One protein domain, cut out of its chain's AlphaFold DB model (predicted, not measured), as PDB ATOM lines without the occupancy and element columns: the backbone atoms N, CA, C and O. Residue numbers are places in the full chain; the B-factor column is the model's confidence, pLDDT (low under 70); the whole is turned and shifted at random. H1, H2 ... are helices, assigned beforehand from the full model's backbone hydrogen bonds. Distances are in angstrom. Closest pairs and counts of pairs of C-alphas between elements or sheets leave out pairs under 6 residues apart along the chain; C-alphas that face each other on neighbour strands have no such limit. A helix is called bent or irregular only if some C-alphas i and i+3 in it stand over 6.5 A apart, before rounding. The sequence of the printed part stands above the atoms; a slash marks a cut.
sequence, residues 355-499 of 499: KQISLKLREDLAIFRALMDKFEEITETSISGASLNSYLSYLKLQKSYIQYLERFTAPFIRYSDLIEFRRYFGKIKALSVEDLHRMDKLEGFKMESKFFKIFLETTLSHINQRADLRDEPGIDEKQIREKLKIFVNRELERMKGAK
ATOM      1  N   LYS A 355      -7.726  38.173  68.176       86.75
ATOM      2  CA  LYS A 355      -7.498  39.309  67.284       86.75
ATOM      3  C   LYS A 355      -6.565  38.949  66.127       86.75
ATOM      4  O   LYS A 355      -6.902  39.199  64.975       86.75
ATOM      5  N   GLN A 356      -5.423  38.318  66.406       87.44
ATOM      6  CA  GLN A 356      -4.489  37.864  65.366       87.44
ATOM      7  C   GLN A 356      -5.124  36.811  64.447       87.44
ATOM      8  O   GLN A 356      -4.947  36.881  63.232       87.44
ATOM      9  N   ILE A 357      -5.910  35.883  65.004       87.56
ATOM     10  CA  ILE A 357      -6.666  34.892  64.225       87.56
ATOM     11  C   ILE A 357      -7.672  35.586  63.293       87.56
ATOM     12  O   ILE A 357      -7.721  35.283  62.101       87.56
ATOM     13  N   SER A 358      -8.453  36.537  63.808       90.06
ATOM     14  CA  SER A 358      -9.428  37.302  63.026       90.06
ATOM     15  C   SER A 358      -8.757  38.153  61.946       90.06
ATOM     16  O   SER A 358      -9.270  38.210  60.831       90.06
ATOM     17  N   LEU A 359      -7.598  38.758  62.229       91.44
ATOM     18  CA  LEU A 359      -6.807  39.504  61.245       91.44
ATOM     19  C   LEU A 359      -6.301  38.599  60.120       91.44
ATOM     20  O   LEU A 359      -6.485  38.933  58.950       91.44
ATOM     21  N   LYS A 360      -5.723  37.440  60.460       91.50
ATOM     22  CA  LYS A 360      -5.261  36.456  59.473       91.50
ATOM     23  C   LYS A 360      -6.414  35.952  58.609       91.50
ATOM     24  O   LYS A 360      -6.300  35.937  57.389       91.50
ATOM     25  N   LEU A 361      -7.534  35.585  59.232       93.12
ATOM     26  CA  LEU A 361      -8.728  35.135  58.522       93.12
ATOM     27  C   LEU A 361      -9.268  36.226  57.585       93.12
ATOM     28  O   LEU A 361      -9.566  35.944  56.427       93.12
ATOM     29  N   ARG A 362      -9.369  37.470  58.069       93.94
ATOM     30  CA  ARG A 362      -9.798  38.628  57.273       93.94
ATOM     31  C   ARG A 362      -8.911  38.814  56.046       93.94
ATOM     32  O   ARG A 362      -9.424  39.010  54.951       93.94
ATOM     33  N   GLU A 363      -7.599  38.733  56.226       94.00
ATOM     34  CA  GLU A 363      -6.628  38.875  55.145       94.00
ATOM     35  C   GLU A 363      -6.702  37.730  54.124       94.00
ATOM     36  O   GLU A 363      -6.856  37.986  52.929       94.00
ATOM     37  N   ASP A 364      -6.641  36.477  54.584       94.94
ATOM     38  CA  ASP A 364      -6.641  35.297  53.711       94.94
ATOM     39  C   ASP A 364      -7.925  35.244  52.853       94.94
ATOM     40  O   ASP A 364      -7.868  34.925  51.659       94.94
ATOM     41  N   LEU A 365      -9.078  35.605  53.431       95.38
ATOM     42  CA  LEU A 365     -10.355  35.670  52.714       95.38
ATOM     43  C   LEU A 365     -10.465  36.896  51.797       95.38
ATOM     44  O   LEU A 365     -11.054  36.787  50.723       95.38
ATOM     45  N   ALA A 366      -9.880  38.040  52.164       95.06
ATOM     46  CA  ALA A 366      -9.861  39.229  51.311       95.06
ATOM     47  C   ALA A 366      -9.022  39.006  50.046       95.06
ATOM     48  O   ALA A 366      -9.434  39.406  48.958       95.06
ATOM     49  N   ILE A 367      -7.889  38.306  50.160       95.44
ATOM     50  CA  ILE A 367      -7.090  37.886  49.000       95.44
ATOM     51  C   ILE A 367      -7.894  36.924  48.122       95.44
ATOM     52  O   ILE A 367      -7.867  37.057  46.896       95.44
ATOM     53  N   PHE A 368      -8.648  35.991  48.719       95.75
ATOM     54  CA  PHE A 368      -9.487  35.093  47.929       95.75
ATOM     55  C   PHE A 368     -10.590  35.851  47.190       95.75
ATOM     56  O   PHE A 368     -10.796  35.619  46.003       95.75
ATOM     57  N   ARG A 369     -11.238  36.819  47.853       95.56
ATOM     58  CA  ARG A 369     -12.230  37.692  47.217       95.56
ATOM     59  C   ARG A 369     -11.601  38.452  46.057       95.56
ATOM     60  O   ARG A 369     -12.144  38.413  44.966       95.56
ATOM     61  N   ALA A 370     -10.423  39.042  46.253       94.06
ATOM     62  CA  ALA A 370      -9.715  39.764  45.200       94.06
ATOM     63  C   ALA A 370      -9.345  38.866  44.001       94.06
ATOM     64  O   ALA A 370      -9.381  39.318  42.855       94.06
ATOM     65  N   LEU A 371      -9.020  37.587  44.238       93.56
ATOM     66  CA  LEU A 371      -8.847  36.597  43.170       93.56
ATOM     67  C   LEU A 371     -10.161  36.396  42.390       93.56
ATOM     68  O   LEU A 371     -10.139  36.375  41.160       93.56
ATOM     69  N   MET A 372     -11.297  36.310  43.090       92.31
ATOM     70  CA  MET A 372     -12.628  36.176  42.483       92.31
ATOM     71  C   MET A 372     -13.113  37.440  41.770       92.31
ATOM     72  O   MET A 372     -13.720  37.334  40.708       92.31
ATOM     73  N   ASP A 373     -12.787  38.624  42.286       90.94
ATOM     74  CA  ASP A 373     -13.037  39.911  41.633       90.94
ATOM     75  C   ASP A 373     -12.341  39.969  40.272       90.94
ATOM     76  O   ASP A 373     -12.947  40.337  39.266       90.94
ATOM     77  N   LYS A 374     -11.076  39.533  40.220       86.88
ATOM     78  CA  LYS A 374     -10.306  39.492  38.974       86.88
ATOM     79  C   LYS A 374     -10.888  38.526  37.953       86.88
ATOM     80  O   LYS A 374     -10.797  38.789  36.758       86.88
ATOM     81  N   PHE A 375     -11.479  37.427  38.403       84.69
ATOM     82  CA  PHE A 375     -12.186  36.524  37.508       84.69
ATOM     83  C   PHE A 375     -13.425  37.164  36.916       84.69
ATOM     84  O   PHE A 375     -13.542  37.186  35.698       84.69
ATOM     85  N   GLU A 376     -14.292  37.734  37.752       84.94
ATOM     86  CA  GLU A 376     -15.516  38.382  37.279       84.94
ATOM     87  C   GLU A 376     -15.206  39.507  36.273       84.94
ATOM     88  O   GLU A 376     -15.816  39.563  35.207       84.94
ATOM     89  N   GLU A 377     -14.177  40.322  36.536       84.31
ATOM     90  CA  GLU A 377     -13.700  41.375  35.622       84.31
ATOM     91  C   GLU A 377     -13.265  40.816  34.250       84.31
ATOM     92  O   GLU A 377     -13.586  41.373  33.194       84.31
ATOM     93  N   ILE A 378     -12.550  39.684  34.243       75.25
ATOM     94  CA  ILE A 378     -12.095  39.018  33.014       75.25
ATOM     95  C   ILE A 378     -13.268  38.378  32.259       75.25
ATOM     96  O   ILE A 378     -13.252  38.358  31.028       75.25
ATOM     97  N   THR A 379     -14.268  37.848  32.968       71.00
ATOM     98  CA  THR A 379     -15.368  37.082  32.365       71.00
ATOM     99  C   THR A 379     -16.543  37.931  31.912       71.00
ATOM    100  O   THR A 379     -17.180  37.581  30.921       71.00
ATOM    101  N   GLU A 380     -16.849  39.016  32.623       72.81
ATOM    102  CA  GLU A 380     -18.039  39.839  32.371       72.81
ATOM    103  C   GLU A 380     -17.696  41.167  31.683       72.81
ATOM    104  O   GLU A 380     -18.509  41.687  30.922       72.81
ATOM    105  N   THR A 381     -16.498  41.718  31.908       62.31
ATOM    106  CA  THR A 381     -16.157  43.087  31.473       62.31
ATOM    107  C   THR A 381     -15.151  43.137  30.316       62.31
ATOM    108  O   THR A 381     -15.171  44.077  29.523       62.31
ATOM    109  N   SER A 382     -14.286  42.126  30.165       59.12
ATOM    110  CA  SER A 382     -13.251  42.091  29.117       59.12
ATOM    111  C   SER A 382     -13.617  41.172  27.944       59.12
ATOM    112  O   SER A 382     -13.350  39.972  27.977       59.12
ATOM    113  N   ILE A 383     -14.126  41.744  26.843       54.25
ATOM    114  CA  ILE A 383     -14.472  41.015  25.599       54.25
ATOM    115  C   ILE A 383     -13.260  40.249  25.017       54.25
ATOM    116  O   ILE A 383     -13.419  39.179  24.438       54.25
ATOM    117  N   SER A 384     -12.033  40.747  25.214       54.06
ATOM    118  CA  SER A 384     -10.786  40.103  24.764       54.06
ATOM    119  C   SER A 384     -10.167  39.121  25.774       54.06
ATOM    120  O   SER A 384      -9.226  38.409  25.429       54.06
ATOM    121  N   GLY A 385     -10.644  39.099  27.025       55.84
ATOM    122  CA  GLY A 385     -10.054  38.340  28.138       55.84
ATOM    123  C   GLY A 385     -10.732  36.998  28.425       55.84
ATOM    124  O   GLY A 385     -10.090  36.092  28.966       55.84
ATOM    125  N   ALA A 386     -11.994  36.835  28.021       66.75
ATOM    126  CA  ALA A 386     -12.816  35.644  28.240       66.75
ATOM    127  C   ALA A 386     -12.466  34.479  27.285       66.75
ATOM    128  O   ALA A 386     -13.315  33.962  26.561       66.75
ATOM    129  N   SER A 387     -11.203  34.046  27.276       79.94
ATOM    130  CA  SER A 387     -10.752  32.862  26.529       79.94
ATOM    131  C   SER A 387     -10.814  31.600  27.392       79.94
ATOM    132  O   SER A 387     -10.625  31.679  28.606       79.94
ATOM    133  N   LEU A 388     -10.988  30.419  26.780       82.12
ATOM    134  CA  LEU A 388     -10.917  29.133  27.491       82.12
ATOM    135  C   LEU A 388      -9.632  29.024  28.331       82.12
ATOM    136  O   LEU A 388      -9.692  28.678  29.505       82.12
ATOM    137  N   ASN A 389      -8.488  29.440  27.780       83.88
ATOM    138  CA  ASN A 389      -7.198  29.441  28.477       83.88
ATOM    139  C   ASN A 389      -7.190  30.296  29.756       83.88
ATOM    140  O   ASN A 389      -6.515  29.942  30.730       83.88
ATOM    141  N   SER A 390      -7.950  31.393  29.779       84.12
ATOM    142  CA  SER A 390      -8.125  32.235  30.967       84.12
ATOM    143  C   SER A 390      -8.876  31.473  32.064       84.12
ATOM    144  O   SER A 390      -8.420  31.448  33.206       84.12
ATOM    145  N   TYR A 391      -9.960  30.769  31.713       86.62
ATOM    146  CA  TYR A 391     -10.715  29.919  32.646       86.62
ATOM    147  C   TYR A 391      -9.875  28.755  33.181       86.62
ATOM    148  O   TYR A 391      -9.899  28.485  34.380       86.62
ATOM    149  N   LEU A 392      -9.079  28.105  32.322       88.12
ATOM    150  CA  LEU A 392      -8.180  27.022  32.738       88.12
ATOM    151  C   LEU A 392      -7.125  27.513  33.738       88.12
ATOM    152  O   LEU A 392      -6.861  26.855  34.744       88.12
ATOM    153  N   SER A 393      -6.522  28.673  33.470       87.62
ATOM    154  CA  SER A 393      -5.530  29.284  34.364       87.62
ATOM    155  C   SER A 393      -6.159  29.659  35.702       87.62
ATOM    156  O   SER A 393      -5.577  29.423  36.760       87.62
ATOM    157  N   TYR A 394      -7.380  30.185  35.660       89.06
ATOM    158  CA  TYR A 394      -8.110  30.572  36.851       89.06
ATOM    159  C   TYR A 394      -8.525  29.374  37.713       89.06
ATOM    160  O   TYR A 394      -8.308  29.404  38.922       89.06
ATOM    161  N   LEU A 395      -9.009  28.280  37.111       91.12
ATOM    162  CA  LEU A 395      -9.288  27.036  37.834       91.12
ATOM    163  C   LEU A 395      -8.042  26.536  38.581       91.12
ATOM    164  O   LEU A 395      -8.136  26.129  39.738       91.12
ATOM    165  N   LYS A 396      -6.862  26.600  37.951       91.00
ATOM    166  CA  LYS A 396      -5.599  26.219  38.602       91.00
ATOM    167  C   LYS A 396      -5.258  27.139  39.774       91.00
ATOM    168  O   LYS A 396      -4.949  26.639  40.851       91.00
ATOM    169  N   LEU A 397      -5.358  28.459  39.593       92.94
ATOM    170  CA  LEU A 397      -5.116  29.431  40.667       92.94
ATOM    171  C   LEU A 397      -6.076  29.230  41.844       92.94
ATOM    172  O   LEU A 397      -5.639  29.239  42.993       92.94
ATOM    173  N   GLN A 398      -7.362  28.994  41.569       93.19
ATOM    174  CA  GLN A 398      -8.340  28.676  42.604       93.19
ATOM    175  C   GLN A 398      -7.995  27.380  43.328       93.19
ATOM    176  O   GLN A 398      -8.007  27.370  44.552       93.19
ATOM    177  N   LYS A 399      -7.640  26.306  42.613       93.69
ATOM    178  CA  LYS A 399      -7.214  25.046  43.244       93.69
ATOM    179  C   LYS A 399      -6.014  25.249  44.171       93.69
ATOM    180  O   LYS A 399      -6.070  24.801  45.314       93.69
ATOM    181  N   SER A 400      -4.979  25.963  43.723       92.44
ATOM    182  CA  SER A 400      -3.808  26.277  44.554       92.44
ATOM    183  C   SER A 400      -4.183  27.111  45.785       92.44
ATOM    184  O   SER A 400      -3.720  26.832  46.891       92.44
ATOM    185  N   TYR A 401      -5.046  28.121  45.627       94.81
ATOM    186  CA  TYR A 401      -5.449  28.970  46.748       94.81
ATOM    187  C   TYR A 401      -6.363  28.229  47.735       94.81
ATOM    188  O   TYR A 401      -6.224  28.385  48.945       94.81
ATOM    189  N   ILE A 402      -7.248  27.358  47.243       94.44
ATOM    190  CA  ILE A 402      -8.085  26.477  48.067       94.44
ATOM    191  C   ILE A 402      -7.213  25.547  48.914       94.44
ATOM    192  O   ILE A 402      -7.460  25.426  50.110       94.44
ATOM    193  N   GLN A 403      -6.165  24.949  48.340       89.81
ATOM    194  CA  GLN A 403      -5.219  24.122  49.101       89.81
ATOM    195  C   GLN A 403      -4.525  24.920  50.215       89.81
ATOM    196  O   GLN A 403      -4.363  24.418  51.328       89.81
ATOM    197  N   TYR A 404      -4.141  26.173  49.940       91.62
ATOM    198  CA  TYR A 404      -3.610  27.071  50.966       91.62
ATOM    199  C   TYR A 404      -4.647  27.337  52.070       91.62
ATOM    200  O   TYR A 404      -4.336  27.159  53.249       91.62
ATOM    201  N   LEU A 405      -5.881  27.700  51.708       92.62
ATOM    202  CA  LEU A 405      -6.947  27.987  52.671       92.62
ATOM    203  C   LEU A 405      -7.278  26.774  53.541       92.62
ATOM    204  O   LEU A 405      -7.410  26.918  54.751       92.62
ATOM    205  N   GLU A 406      -7.388  25.578  52.966       86.31
ATOM    206  CA  GLU A 406      -7.680  24.356  53.723       86.31
ATOM    207  C   GLU A 406      -6.608  24.024  54.756       86.31
ATOM    208  O   GLU A 406      -6.932  23.501  55.821       86.31
ATOM    209  N   ARG A 407      -5.349  24.347  54.456       82.44
ATOM    210  CA  ARG A 407      -4.230  24.081  55.356       82.44
ATOM    211  C   ARG A 407      -4.057  25.159  56.422       82.44
ATOM    212  O   ARG A 407      -3.773  24.841  57.567       82.44
ATOM    213  N   PHE A 408      -4.189  26.432  56.054       85.31
ATOM    214  CA  PHE A 408      -3.758  27.540  56.915       85.31
ATOM    215  C   PHE A 408      -4.887  28.433  57.422       85.31
ATOM    216  O   PHE A 408      -4.654  29.226  58.333       85.31
ATOM    217  N   THR A 409      -6.087  28.340  56.850       89.44
ATOM    218  CA  THR A 409      -7.188  29.272  57.137       89.44
ATOM    219  C   THR A 409      -8.444  28.556  57.630       89.44
ATOM    220  O   THR A 409      -9.123  29.069  58.516       89.44
ATOM    221  N   ALA A 410      -8.738  27.349  57.137       85.50
ATOM    222  CA  ALA A 410      -9.891  26.544  57.540       85.50
ATOM    223  C   ALA A 410      -9.986  26.289  59.059       85.50
ATOM    224  O   ALA A 410     -11.100  26.367  59.592       85.50
ATOM    225  N   PRO A 411      -8.875  26.103  59.807       83.50
ATOM    226  CA  PRO A 411      -8.928  26.033  61.267       83.50
ATOM    227  C   PRO A 411      -9.583  27.258  61.925       83.50
ATOM    228  O   PRO A 411     -10.204  27.117  62.974       83.50
ATOM    229  N   PHE A 412      -9.558  28.430  61.284       86.94
ATOM    230  CA  PHE A 412     -10.108  29.685  61.810       86.94
ATOM    231  C   PHE A 412     -11.527  30.015  61.318       86.94
ATOM    232  O   PHE A 412     -12.159  30.948  61.822       86.94
ATOM    233  N   ILE A 413     -12.043  29.268  60.336       86.06
ATOM    234  CA  ILE A 413     -13.402  29.444  59.807       86.06
ATOM    235  C   ILE A 413     -14.408  28.824  60.787       86.06
ATOM    236  O   ILE A 413     -14.189  27.727  61.309       86.06
ATOM    237  N   ARG A 414     -15.522  29.526  61.039       83.25
ATOM    238  CA  ARG A 414     -16.615  29.034  61.894       83.25
ATOM    239  C   ARG A 414     -17.269  27.806  61.271       83.25
ATOM    240  O   ARG A 414     -17.383  27.727  60.054       83.25
ATOM    241  N   TYR A 415     -17.775  26.895  62.099       77.69
ATOM    242  CA  TYR A 415     -18.436  25.678  61.618       77.69
ATOM    243  C   TYR A 415     -19.571  25.952  60.615       77.69
ATOM    244  O   TYR A 415     -19.603  25.327  59.560       77.69
ATOM    245  N   SER A 416     -20.451  26.917  60.914       80.38
ATOM    246  CA  SER A 416     -21.577  27.291  60.039       80.38
ATOM    247  C   SER A 416     -21.127  27.680  58.636       80.38
ATOM    248  O   SER A 416     -21.735  27.273  57.652       80.38
ATOM    249  N   ASP A 417     -20.039  28.441  58.556       86.25
ATOM    250  CA  ASP A 417     -19.535  28.989  57.302       86.25
ATOM    251  C   ASP A 417     -18.708  27.925  56.565       86.25
ATOM    252  O   ASP A 417     -18.762  27.820  55.341       86.25
ATOM    253  N   LEU A 418     -17.981  27.082  57.308       86.50
ATOM    254  CA  LEU A 418     -17.104  26.044  56.765       86.50
ATOM    255  C   LEU A 418     -17.849  25.044  55.872       86.50
ATOM    256  O   LEU A 418     -17.262  24.557  54.908       86.50
ATOM    257  N   ILE A 419     -19.126  24.764  56.150       84.88
ATOM    258  CA  ILE A 419     -19.973  23.889  55.320       84.88
ATOM    259  C   ILE A 419     -20.009  24.397  53.872       84.88
ATOM    260  O   ILE A 419     -19.784  23.635  52.928       84.88
ATOM    261  N   GLU A 420     -20.219  25.700  53.693       89.25
ATOM    262  CA  GLU A 420     -20.280  26.337  52.379       89.25
ATOM    263  C   GLU A 420     -18.909  26.396  51.696       89.25
ATOM    264  O   GLU A 420     -18.800  26.092  50.503       89.25
ATOM    265  N   PHE A 421     -17.839  26.669  52.455       92.69
ATOM    266  CA  PHE A 421     -16.463  26.557  51.953       92.69
ATOM    267  C   PHE A 421     -16.172  25.147  51.430       92.69
ATOM    268  O   PHE A 421     -15.724  24.995  50.296       92.69
ATOM    269  N   ARG A 422     -16.465  24.101  52.212       87.12
ATOM    270  CA  ARG A 422     -16.213  22.704  51.825       87.12
ATOM    271  C   ARG A 422     -17.038  22.294  50.608       87.12
ATOM    272  O   ARG A 422     -16.498  21.643  49.714       87.12
ATOM    273  N   ARG A 423     -18.304  22.724  50.527       90.19
ATOM    274  CA  ARG A 423     -19.166  22.495  49.357       90.19
ATOM    275  C   ARG A 423     -18.534  23.061  48.086       90.19
ATOM    276  O   ARG A 423     -18.440  22.354  47.083       90.19
ATOM    277  N   TYR A 424     -18.070  24.308  48.131       94.69
ATOM    278  CA  TYR A 424     -17.409  24.937  46.991       94.69
ATOM    279  C   TYR A 424     -16.055  24.290  46.672       94.69
ATOM    280  O   TYR A 424     -15.796  23.937  45.522       94.69
ATOM    281  N   PHE A 425     -15.218  24.047  47.683       93.94
ATOM    282  CA  PHE A 425     -13.901  23.425  47.514       93.94
ATOM    283  C   PHE A 425     -14.005  22.047  46.863       93.94
ATOM    284  O   PHE A 425     -13.243  21.747  45.943       93.94
ATOM    285  N   GLY A 426     -14.980  21.235  47.283       90.62
ATOM    286  CA  GLY A 426     -15.270  19.940  46.671       90.62
ATOM    287  C   GLY A 426     -15.620  20.061  45.187       90.62
ATOM    288  O   GLY A 426     -15.035  19.356  44.365       90.62
ATOM    289  N   LYS A 427     -16.504  21.003  44.821       92.81
ATOM    290  CA  LYS A 427     -16.871  21.258  43.415       92.81
ATOM    291  C   LYS A 427     -15.664  21.672  42.574       92.81
ATOM    292  O   LYS A 427     -15.457  21.115  41.500       92.81
ATOM    293  N   ILE A 428     -14.843  22.602  43.065       94.56
ATOM    294  CA  ILE A 428     -13.664  23.080  42.329       94.56
ATOM    295  C   ILE A 428     -12.608  21.984  42.170       94.56
ATOM    296  O   ILE A 428     -12.025  21.837  41.097       94.56
ATOM    297  N   LYS A 429     -12.371  21.177  43.207       91.31
ATOM    298  CA  LYS A 429     -11.421  20.059  43.141       91.31
ATOM    299  C   LYS A 429     -11.857  18.979  42.155       91.31
ATOM    300  O   LYS A 429     -11.001  18.478  41.427       91.31
ATOM    301  N   ALA A 430     -13.153  18.670  42.113       91.25
ATOM    302  CA  ALA A 430     -13.725  17.661  41.225       91.25
ATOM    303  C   ALA A 430     -13.659  18.040  39.735       91.25
ATOM    304  O   ALA A 430     -13.690  17.153  38.889       91.25
ATOM    305  N   LEU A 431     -13.562  19.333  39.403       92.56
ATOM    306  CA  LEU A 431     -13.433  19.797  38.021       92.56
ATOM    307  C   LEU A 431     -12.010  19.592  37.495       92.56
ATOM    308  O   LEU A 431     -11.050  20.100  38.072       92.56
ATOM    309  N   SER A 432     -11.854  18.900  36.374       89.56
ATOM    310  CA  SER A 432     -10.601  18.834  35.615       89.56
ATOM    311  C   SER A 432     -10.453  20.016  34.646       89.56
ATOM    312  O   SER A 432     -11.380  20.797  34.427       89.56
ATOM    313  N   VAL A 433      -9.262  20.174  34.066       87.12
ATOM    314  CA  VAL A 433      -9.006  21.191  33.027       87.12
ATOM    315  C   VAL A 433      -9.778  20.823  31.751       87.12
ATOM    316  O   VAL A 433     -10.304  21.683  31.049       87.12
ATOM    317  N   GLU A 434      -9.901  19.528  31.487       86.81
ATOM    318  CA  GLU A 434     -10.628  18.937  30.372       86.81
ATOM    319  C   GLU A 434     -12.132  19.202  30.495       86.81
ATOM    320  O   GLU A 434     -12.765  19.566  29.504       86.81
ATOM    321  N   ASP A 435     -12.694  19.132  31.708       88.19
ATOM    322  CA  ASP A 435     -14.118  19.403  31.949       88.19
ATOM    323  C   ASP A 435     -14.543  20.790  31.465       88.19
ATOM    324  O   ASP A 435     -15.634  20.935  30.918       88.19
ATOM    325  N   LEU A 436     -13.681  21.803  31.605       87.00
ATOM    326  CA  LEU A 436     -13.987  23.178  31.197       87.00
ATOM    327  C   LEU A 436     -14.093  23.369  29.676       87.00
ATOM    328  O   LEU A 436     -14.563  24.415  29.235       87.00
ATOM    329  N   HIS A 437     -13.710  22.376  28.867       87.75
ATOM    330  CA  HIS A 437     -13.972  22.394  27.424       87.75
ATOM    331  C   HIS A 437     -15.456  22.159  27.112       87.75
ATOM    332  O   HIS A 437     -15.925  22.499  26.025       87.75
ATOM    333  N   ARG A 438     -16.211  21.590  28.059       88.25
ATOM    334  CA  ARG A 438     -17.649  21.383  27.925       88.25
ATOM    335  C   ARG A 438     -18.403  22.622  28.407       88.25
ATOM    336  O   ARG A 438     -18.230  23.063  29.543       88.25
ATOM    337  N   MET A 439     -19.276  23.159  27.555       86.50
ATOM    338  CA  MET A 439     -20.007  24.404  27.832       86.50
ATOM    339  C   MET A 439     -20.868  24.326  29.102       86.50
ATOM    340  O   MET A 439     -20.895  25.276  29.877       86.50
ATOM    341  N   ASP A 440     -21.509  23.185  29.369       88.94
ATOM    342  CA  ASP A 440     -22.317  22.958  30.575       88.94
ATOM    343  C   ASP A 440     -21.485  23.057  31.864       88.94
ATOM    344  O   ASP A 440     -21.890  23.695  32.838       88.94
ATOM    345  N   LYS A 441     -20.292  22.457  31.863       90.06
ATOM    346  CA  LYS A 441     -19.360  22.487  32.997       90.06
ATOM    347  C   LYS A 441     -18.735  23.863  33.188       90.06
ATOM    348  O   LYS A 441     -18.567  24.288  34.329       90.06
ATOM    349  N   LEU A 442     -18.420  24.557  32.096       88.06
ATOM    350  CA  LEU A 442     -17.878  25.912  32.132       88.06
ATOM    351  C   LEU A 442     -18.886  26.911  32.718       88.06
ATOM    352  O   LEU A 442     -18.529  27.686  33.604       88.06
ATOM    353  N   GLU A 443     -20.142  26.873  32.270       87.62
ATOM    354  CA  GLU A 443     -21.200  27.725  32.828       87.62
ATOM    355  C   GLU A 443     -21.493  27.376  34.291       87.62
ATOM    356  O   GLU A 443     -21.610  28.270  35.131       87.62
ATOM    357  N   GLY A 444     -21.497  26.084  34.636       89.38
ATOM    358  CA  GLY A 444     -21.568  25.643  36.029       89.38
ATOM    359  C   GLY A 444     -20.433  26.222  36.881       89.38
ATOM    360  O   GLY A 444     -20.684  26.792  37.938       89.38
ATOM    361  N   PHE A 445     -19.190  26.155  36.405       91.31
ATOM    362  CA  PHE A 445     -18.025  26.715  37.095       91.31
ATOM    363  C   PHE A 445     -18.136  28.230  37.330       91.31
ATOM    364  O   PHE A 445     -17.830  28.706  38.431       91.31
ATOM    365  N   LYS A 446     -18.598  28.986  36.325       89.62
ATOM    366  CA  LYS A 446     -18.836  30.432  36.441       89.62
ATOM    367  C   LYS A 446     -19.892  30.735  37.499       89.62
ATOM    368  O   LYS A 446     -19.630  31.525  38.404       89.62
ATOM    369  N   MET A 447     -21.053  30.083  37.409       89.94
ATOM    370  CA  MET A 447     -22.157  30.301  38.344       89.94
ATOM    371  C   MET A 447     -21.758  29.962  39.779       89.94
ATOM    372  O   MET A 447     -21.957  30.774  40.678       89.94
ATOM    373  N   GLU A 448     -21.135  28.805  39.998       91.81
ATOM    374  CA  GLU A 448     -20.676  28.387  41.326       91.81
ATOM    375  C   GLU A 448     -19.653  29.365  41.909       91.81
ATOM    376  O   GLU A 448     -19.739  29.726  43.082       91.81
ATOM    377  N   SER A 449     -18.714  29.846  41.091       91.94
ATOM    378  CA  SER A 449     -17.740  30.850  41.526       91.94
ATOM    379  C   SER A 449     -18.409  32.183  41.868       91.94
ATOM    380  O   SER A 449     -18.045  32.802  42.863       91.94
ATOM    381  N   LYS A 450     -19.427  32.607  41.114       90.81
ATOM    382  CA  LYS A 450     -20.178  33.834  41.412       90.81
ATOM    383  C   LYS A 450     -20.970  33.724  42.716       90.81
ATOM    384  O   LYS A 450     -20.877  34.605  43.567       90.81
ATOM    385  N   PHE A 451     -21.697  32.625  42.917       91.94
ATOM    386  CA  PHE A 451     -22.436  32.398  44.163       91.94
ATOM    387  C   PHE A 451     -21.508  32.333  45.372       91.94
ATOM    388  O   PHE A 451     -21.788  32.941  46.407       91.94
ATOM    389  N   PHE A 452     -20.378  31.640  45.236       95.19
ATOM    390  CA  PHE A 452     -19.416  31.542  46.318       95.19
ATOM    391  C   PHE A 452     -18.745  32.887  46.628       95.19
ATOM    392  O   PHE A 452     -18.527  33.198  47.797       95.19
ATOM    393  N   LYS A 453     -18.486  33.729  45.619       94.50
ATOM    394  CA  LYS A 453     -17.987  35.095  45.826       94.50
ATOM    395  C   LYS A 453     -18.937  35.921  46.703       94.50
ATOM    396  O   LYS A 453     -18.488  36.520  47.675       94.50
ATOM    397  N   ILE A 454     -20.240  35.906  46.414       93.31
ATOM    398  CA  ILE A 454     -21.254  36.634  47.208       93.31
ATOM    399  C   ILE A 454     -21.257  36.145  48.665       93.31
ATOM    400  O   ILE A 454     -21.305  36.933  49.616       93.31
ATOM    401  N   PHE A 455     -21.165  34.828  48.859       95.19
ATOM    402  CA  PHE A 455     -21.034  34.235  50.188       95.19
ATOM    403  C   PHE A 455     -19.748  34.690  50.904       95.19
ATOM    404  O   PHE A 455     -19.778  35.041  52.087       95.19
ATOM    405  N   LEU A 456     -18.623  34.735  50.189       94.56
ATOM    406  CA  LEU A 456     -17.332  35.173  50.712       94.56
ATOM    407  C   LEU A 456     -17.349  36.653  51.127       94.56
ATOM    408  O   LEU A 456     -16.837  36.992  52.192       94.56
ATOM    409  N   GLU A 457     -17.978  37.523  50.337       93.75
ATOM    410  CA  GLU A 457     -18.183  38.941  50.664       93.75
ATOM    411  C   GLU A 457     -19.020  39.120  51.931       93.75
ATOM    412  O   GLU A 457     -18.658  39.890  52.824       93.75
ATOM    413  N   THR A 458     -20.103  38.351  52.046       93.19
ATOM    414  CA  THR A 458     -20.954  38.338  53.240       93.19
ATOM    415  C   THR A 458     -20.160  37.884  54.468       93.19
ATOM    416  O   THR A 458     -20.194  38.527  55.518       93.19
ATOM    417  N   THR A 459     -19.366  36.822  54.323       92.06
ATOM    418  CA  THR A 459     -18.504  36.292  55.389       92.06
ATOM    419  C   THR A 459     -17.451  37.314  55.824       92.06
ATOM    420  O   THR A 459     -17.254  37.533  57.019       92.06
ATOM    421  N   LEU A 460     -16.807  37.996  54.872       92.44
ATOM    422  CA  LEU A 460     -15.858  39.078  55.147       92.44
ATOM    423  C   LEU A 460     -16.513  40.247  55.889       92.44
ATOM    424  O   LEU A 460     -15.931  40.760  56.843       92.44
ATOM    425  N   SER A 461     -17.731  40.633  55.500       90.06
ATOM    426  CA  SER A 461     -18.506  41.661  56.204       90.06
ATOM    427  C   SER A 461     -18.753  41.272  57.667       90.06
ATOM    428  O   SER A 461     -18.468  42.056  58.573       90.06
ATOM    429  N   HIS A 462     -19.167  40.028  57.925       89.62
ATOM    430  CA  HIS A 462     -19.343  39.521  59.289       89.62
ATOM    431  C   HIS A 462     -18.032  39.475  60.086       89.62
ATOM    432  O   HIS A 462     -18.031  39.744  61.287       89.62
ATOM    433  N   ILE A 463     -16.905  39.146  59.444       90.00
ATOM    434  CA  ILE A 463     -15.589  39.157  60.096       90.00
ATOM    435  C   ILE A 463     -15.189  40.583  60.478       90.00
ATOM    436  O   ILE A 463     -14.750  40.799  61.603       90.00
ATOM    437  N   ASN A 464     -15.401  41.559  59.594       87.25
ATOM    438  CA  ASN A 464     -15.102  42.969  59.863       87.25
ATOM    439  C   ASN A 464     -15.903  43.542  61.040       87.25
ATOM    440  O   ASN A 464     -15.460  44.491  61.674       87.25
ATOM    441  N   GLN A 465     -17.062  42.961  61.350       87.38
ATOM    442  CA  GLN A 465     -17.912  43.375  62.468       87.38
ATOM    443  C   GLN A 465     -17.564  42.686  63.795       87.38
ATOM    444  O   GLN A 465     -18.224  42.933  64.809       87.38
ATOM    445  N   ARG A 466     -16.561  41.797  63.825       87.25
ATOM    446  CA  ARG A 466     -16.188  41.113  65.066       87.25
ATOM    447  C   ARG A 466     -15.672  42.112  66.103       87.25
ATOM    448  O   ARG A 466     -14.975  43.073  65.788       87.25
ATOM    449  N   ALA A 467     -16.015  41.858  67.365       83.31
ATOM    450  CA  ALA A 467     -15.685  42.747  68.476       83.31
ATOM    451  C   ALA A 467     -14.170  42.972  68.639       83.31
ATOM    452  O   ALA A 467     -13.757  44.067  69.002       83.31
ATOM    453  N   ASP A 468     -13.356  41.967  68.321       84.31
ATOM    454  CA  ASP A 468     -11.892  41.991  68.400       84.31
ATOM    455  C   ASP A 468     -11.207  42.771  67.263       84.31
ATOM    456  O   ASP A 468     -10.006  43.022  67.346       84.31
ATOM    457  N   LEU A 469     -11.952  43.182  66.228       88.31
ATOM    458  CA  LEU A 469     -11.454  43.996  65.112       88.31
ATOM    459  C   LEU A 469     -11.985  45.438  65.109       88.31
ATOM    460  O   LEU A 469     -11.679  46.180  64.183       88.31
ATOM    461  N   ARG A 470     -12.760  45.860  66.119       84.25
ATOM    462  CA  ARG A 470     -13.403  47.191  66.140       84.25
ATOM    463  C   ARG A 470     -12.424  48.359  66.023       84.25
ATOM    464  O   ARG A 470     -12.737  49.329  65.343       84.25
ATOM    465  N   ASP A 471     -11.265  48.241  66.662       85.31
ATOM    466  CA  ASP A 471     -10.236  49.290  66.684       85.31
ATOM    467  C   ASP A 471      -9.189  49.120  65.571       85.31
ATOM    468  O   ASP A 471      -8.255  49.912  65.461       85.31
ATOM    469  N   GLU A 472      -9.314  48.073  64.752       87.31
ATOM    470  CA  GLU A 472      -8.385  47.808  63.660       87.31
ATOM    471  C   GLU A 472      -8.830  48.522  62.382       87.31
ATOM    472  O   GLU A 472     -10.023  48.536  62.062       87.31
ATOM    473  N   PRO A 473      -7.888  49.065  61.590       84.56
ATOM    474  CA  PRO A 473      -8.231  49.640  60.302       84.56
ATOM    475  C   PRO A 473      -8.911  48.589  59.416       84.56
ATOM    476  O   PRO A 473      -8.683  47.374  59.542       84.56
ATOM    477  N   GLY A 474      -9.767  49.071  58.514       82.88
ATOM    478  CA  GLY A 474     -10.393  48.250  57.484       82.88
ATOM    479  C   GLY A 474      -9.367  47.592  56.556       82.88
ATOM    480  O   GLY A 474      -8.160  47.799  56.668       82.88
ATOM    481  N   ILE A 475      -9.856  46.777  55.624       86.56
ATOM    482  CA  ILE A 475      -9.002  46.080  54.657       86.56
ATOM    483  C   ILE A 475      -8.279  47.107  53.770       86.56
ATOM    484  O   ILE A 475      -8.923  47.904  53.089       86.56
ATOM    485  N   ASP A 476      -6.944  47.056  53.742       89.44
ATOM    486  CA  ASP A 476      -6.145  47.817  52.781       89.44
ATOM    487  C   ASP A 476      -6.153  47.107  51.418       89.44
ATOM    488  O   ASP A 476      -5.375  46.190  51.141       89.44
ATOM    489  N   GLU A 477      -7.039  47.562  50.535       89.81
ATOM    490  CA  GLU A 477      -7.185  47.035  49.176       89.81
ATOM    491  C   GLU A 477      -5.885  47.089  48.354       89.81
ATOM    492  O   GLU A 477      -5.690  46.290  47.434       89.81
ATOM    493  N   LYS A 478      -4.969  48.025  48.637       89.12
ATOM    494  CA  LYS A 478      -3.675  48.084  47.946       89.12
ATOM    495  C   LYS A 478      -2.785  46.926  48.390       89.12
ATOM    496  O   LYS A 478      -2.265  46.212  47.532       89.12
ATOM    497  N   GLN A 479      -2.686  46.700  49.697       90.81
ATOM    498  CA  GLN A 479      -1.916  45.594  50.263       90.81
ATOM    499  C   GLN A 479      -2.447  44.231  49.791       90.81
ATOM    500  O   GLN A 479      -1.665  43.363  49.394       90.81
ATOM    501  N   ILE A 480      -3.771  44.048  49.765       92.81
ATOM    502  CA  ILE A 480      -4.399  42.808  49.280       92.81
ATOM    503  C   ILE A 480      -4.065  42.556  47.806       92.81
ATOM    504  O   ILE A 480      -3.690  41.440  47.438       92.81
ATOM    505  N   ARG A 481      -4.126  43.589  46.955       89.94
ATOM    506  CA  ARG A 481      -3.747  43.472  45.537       89.94
ATOM    507  C   ARG A 481      -2.273  43.120  45.348       89.94
ATOM    508  O   ARG A 481      -1.951  42.329  44.461       89.94
ATOM    509  N   GLU A 482      -1.381  43.674  46.165       91.25
ATOM    510  CA  GLU A 482       0.045  43.332  46.136       91.25
ATOM    511  C   GLU A 482       0.276  41.864  46.521       91.25
ATOM    512  O   GLU A 482       0.956  41.139  45.789       91.25
ATOM    513  N   LYS A 483      -0.358  41.386  47.600       91.44
ATOM    514  CA  LYS A 483      -0.285  39.978  48.025       91.44
ATOM    515  C   LYS A 483      -0.854  39.023  46.976       91.44
ATOM    516  O   LYS A 483      -0.217  38.015  46.665       91.44
ATOM    517  N   LEU A 484      -1.992  39.365  46.370       92.19
ATOM    518  CA  LEU A 484      -2.569  38.593  45.268       92.19
ATOM    519  C   LEU A 484      -1.606  38.513  44.077       92.19
ATOM    520  O   LEU A 484      -1.404  37.437  43.520       92.19
ATOM    521  N   LYS A 485      -0.973  39.630  43.699       90.81
ATOM    522  CA  LYS A 485      -0.008  39.664  42.591       90.81
ATOM    523  C   LYS A 485       1.195  38.758  42.858       90.81
ATOM    524  O   LYS A 485       1.613  38.032  41.959       90.81
ATOM    525  N   ILE A 486       1.726  38.768  44.084       90.75
ATOM    526  CA  ILE A 486       2.818  37.872  44.501       90.75
ATOM    527  C   ILE A 486       2.385  36.407  44.374       90.75
ATOM    528  O   ILE A 486       3.114  35.605  43.789       90.75
ATOM    529  N   PHE A 487       1.193  36.065  44.875       91.19
ATOM    530  CA  PHE A 487       0.645  34.712  44.778       91.19
ATOM    531  C   PHE A 487       0.490  34.255  43.319       91.19
ATOM    532  O   PHE A 487       1.017  33.209  42.943       91.19
ATOM    533  N   VAL A 488      -0.174  35.059  42.482       88.88
ATOM    534  CA  VAL A 488      -0.422  34.730  41.070       88.88
ATOM    535  C   VAL A 488       0.889  34.551  40.309       88.88
ATOM    536  O   VAL A 488       1.035  33.567  39.589       88.88
ATOM    537  N   ASN A 489       1.864  35.447  40.489       88.56
ATOM    538  CA  ASN A 489       3.159  35.336  39.818       88.56
ATOM    539  C   ASN A 489       3.884  34.038  40.191       88.56
ATOM    540  O   ASN A 489       4.339  33.317  39.305       88.56
ATOM    541  N   ARG A 490       3.927  33.706  41.487       89.50
ATOM    542  CA  ARG A 490       4.556  32.476  41.985       89.50
ATOM    543  C   ARG A 490       3.912  31.220  41.397       89.50
ATOM    544  O   ARG A 490       4.612  30.287  41.003       89.50
ATOM    545  N   GLU A 491       2.586  31.178  41.342       86.44
ATOM    546  CA  GLU A 491       1.869  30.022  40.805       86.44
ATOM    547  C   GLU A 491       1.999  29.927  39.278       86.44
ATOM    548  O   GLU A 491       2.179  28.833  38.748       86.44
ATOM    549  N   LEU A 492       2.016  31.052  38.556       81.31
ATOM    550  CA  LEU A 492       2.278  31.062  37.113       81.31
ATOM    551  C   LEU A 492       3.699  30.589  36.770       81.31
ATOM    552  O   LEU A 492       3.881  29.894  35.771       81.31
ATOM    553  N   GLU A 493       4.704  30.928  37.582       82.62
ATOM    554  CA  GLU A 493       6.070  30.406  37.428       82.62
ATOM    555  C   GLU A 493       6.127  28.891  37.649       82.62
ATOM    556  O   GLU A 493       6.696  28.171  36.826       82.62
ATOM    557  N   ARG A 494       5.452  28.380  38.688       81.31
ATOM    558  CA  ARG A 494       5.311  26.932  38.918       81.31
ATOM    559  C   ARG A 494       4.639  26.219  37.746       81.31
ATOM    560  O   ARG A 494       5.099  25.158  37.336       81.31
ATOM    561  N   MET A 495       3.600  26.814  37.162       72.00
ATOM    562  CA  MET A 495       2.913  26.254  35.991       72.00
ATOM    563  C   MET A 495       3.786  26.233  34.730       72.00
ATOM    564  O   MET A 495       3.574  25.386  33.865       72.00
ATOM    565  N   LYS A 496       4.754  27.151  34.606       69.69
ATOM    566  CA  LYS A 496       5.721  27.168  33.497       69.69
ATOM    567  C   LYS A 496       6.852  26.152  33.685       69.69
ATOM    568  O   LYS A 496       7.326  25.624  32.688       69.69
ATOM    569  N   GLY A 497       7.259  25.880  34.927       57.12
ATOM    570  CA  GLY A 497       8.318  24.917  35.261       57.12
ATOM    571  C   GLY A 497       7.884  23.445  35.308       57.12
ATOM    572  O   GLY A 497       8.742  22.577  35.392       57.12
ATOM    573  N   ALA A 498       6.580  23.158  35.253       50.97
ATOM    574  CA  ALA A 498       6.014  21.803  35.257       50.97
ATOM    575  C   ALA A 498       5.690  21.255  33.847       50.97
ATOM    576  O   ALA A 498       4.859  20.355  33.724       50.97
ATOM    577  N   LYS A 499       6.278  21.840  32.793       39.28
ATOM    578  CA  LYS A 499       6.125  21.396  31.398       39.28
ATOM    579  C   LYS A 499       7.226  20.443  30.969       39.28
ATOM    580  O   LYS A 499       8.395  20.730  31.302       39.28
TER     581      LYS A 499
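Overview. This is residues 355 to 499 of the 499 residues of an uncharacterized protein of Deltaproteobacteria bacterium (UniProt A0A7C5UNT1). Four helices, H1 to H4, make an up-and-down bundle, in which each runs against the one before it in the chain, and a fifth helix, H5, crosses H1 on the side away from H4. H1 and H2 make the middle of the domain, with H3 and H4 on one side of them and H5 on the other. The printed part has 145 residues with five named helices in the order H1, H2, H3, H4, H5 and no named strand, and its class is all helix. It is compact, with a radius of gyration of the C-alphas of 15.6 A, and elongated in outline, with spans of 46 by 30 by 29 A.

Along the chain. H1, the longest helix by residues, spans residues 355 to 381 and 37.0 A, from C-alpha 355 at (-7.498, 39.309, 67.284). H2 spans residues 388 to 408, 30.3 A. H3 holds residues 415 to 430, 22.4 A; it is neither bent nor irregular, but only just: C-alphas 416 and 419 are 6.0 A apart. H4, residues 439 to 464, measures 37.3 A and begins with C-alpha 439 at (-20.007, 24.404, 27.832). H5, residues 477 to 497, measures 30.4 A and ends with C-alpha 497 at (8.318, 24.917, 35.261).

Arrangement. H1 and H2 are the hubs, touching three helices each. With residues 364 to 375 alone, H1 touches H2 in a helical hairpin, at a shallow tilt of 8 degrees, opposite ways; their closest C-alphas, of Phe 375 and Tyr 394, are 7.2 A apart. H1 touches H4 at a tilt of 35.5 degrees, only just steep, opposite ways, closest at the C-alphas of Met 372 and Lys 453, 6.4 A. H1 touches H5 with residues 363 to 371 alone, closest at the C-alphas of Ile 367 and Ile 480, 5.6 A; the tilt of 70.0 degrees is steep, only just short of about perpendicular. H2 and H5 only just touch, with 3 pairs of C-alphas within 8 A, closest at Leu 397 and Glu 491, 7.0 A. H2 and H3 form a hairpin at a steep tilt of 41 degrees, with the C-alphas of Lys 399 and Lys 429 closest at 6.5 A. H3 and H4 form another at a shallow tilt of 25 degrees, with the C-alphas of Tyr 424 and Phe 452 closest at 6.9 A. H2 and H4 are near each other, while H3 and H5 are apart. Helix packing is mostly crossed, only just, with 2 of 6 pairs at a shallow tilt. Every O i to N i+4 pair is within hydrogen-bond range in H1, H2, H4 and H5, and 11 of 12 are in H3.

Size, cuts and confidence. The C-alphas farthest apart, of Arg 438 and Asp 471, are 48.3 A apart. The printed part has no cut. The link from H4 to H5, residues 465 to 476, is long; the other three are short. Mean pLDDT of the printed part is 86.6, with residues 381 to 386 and 496 to 499 under 70.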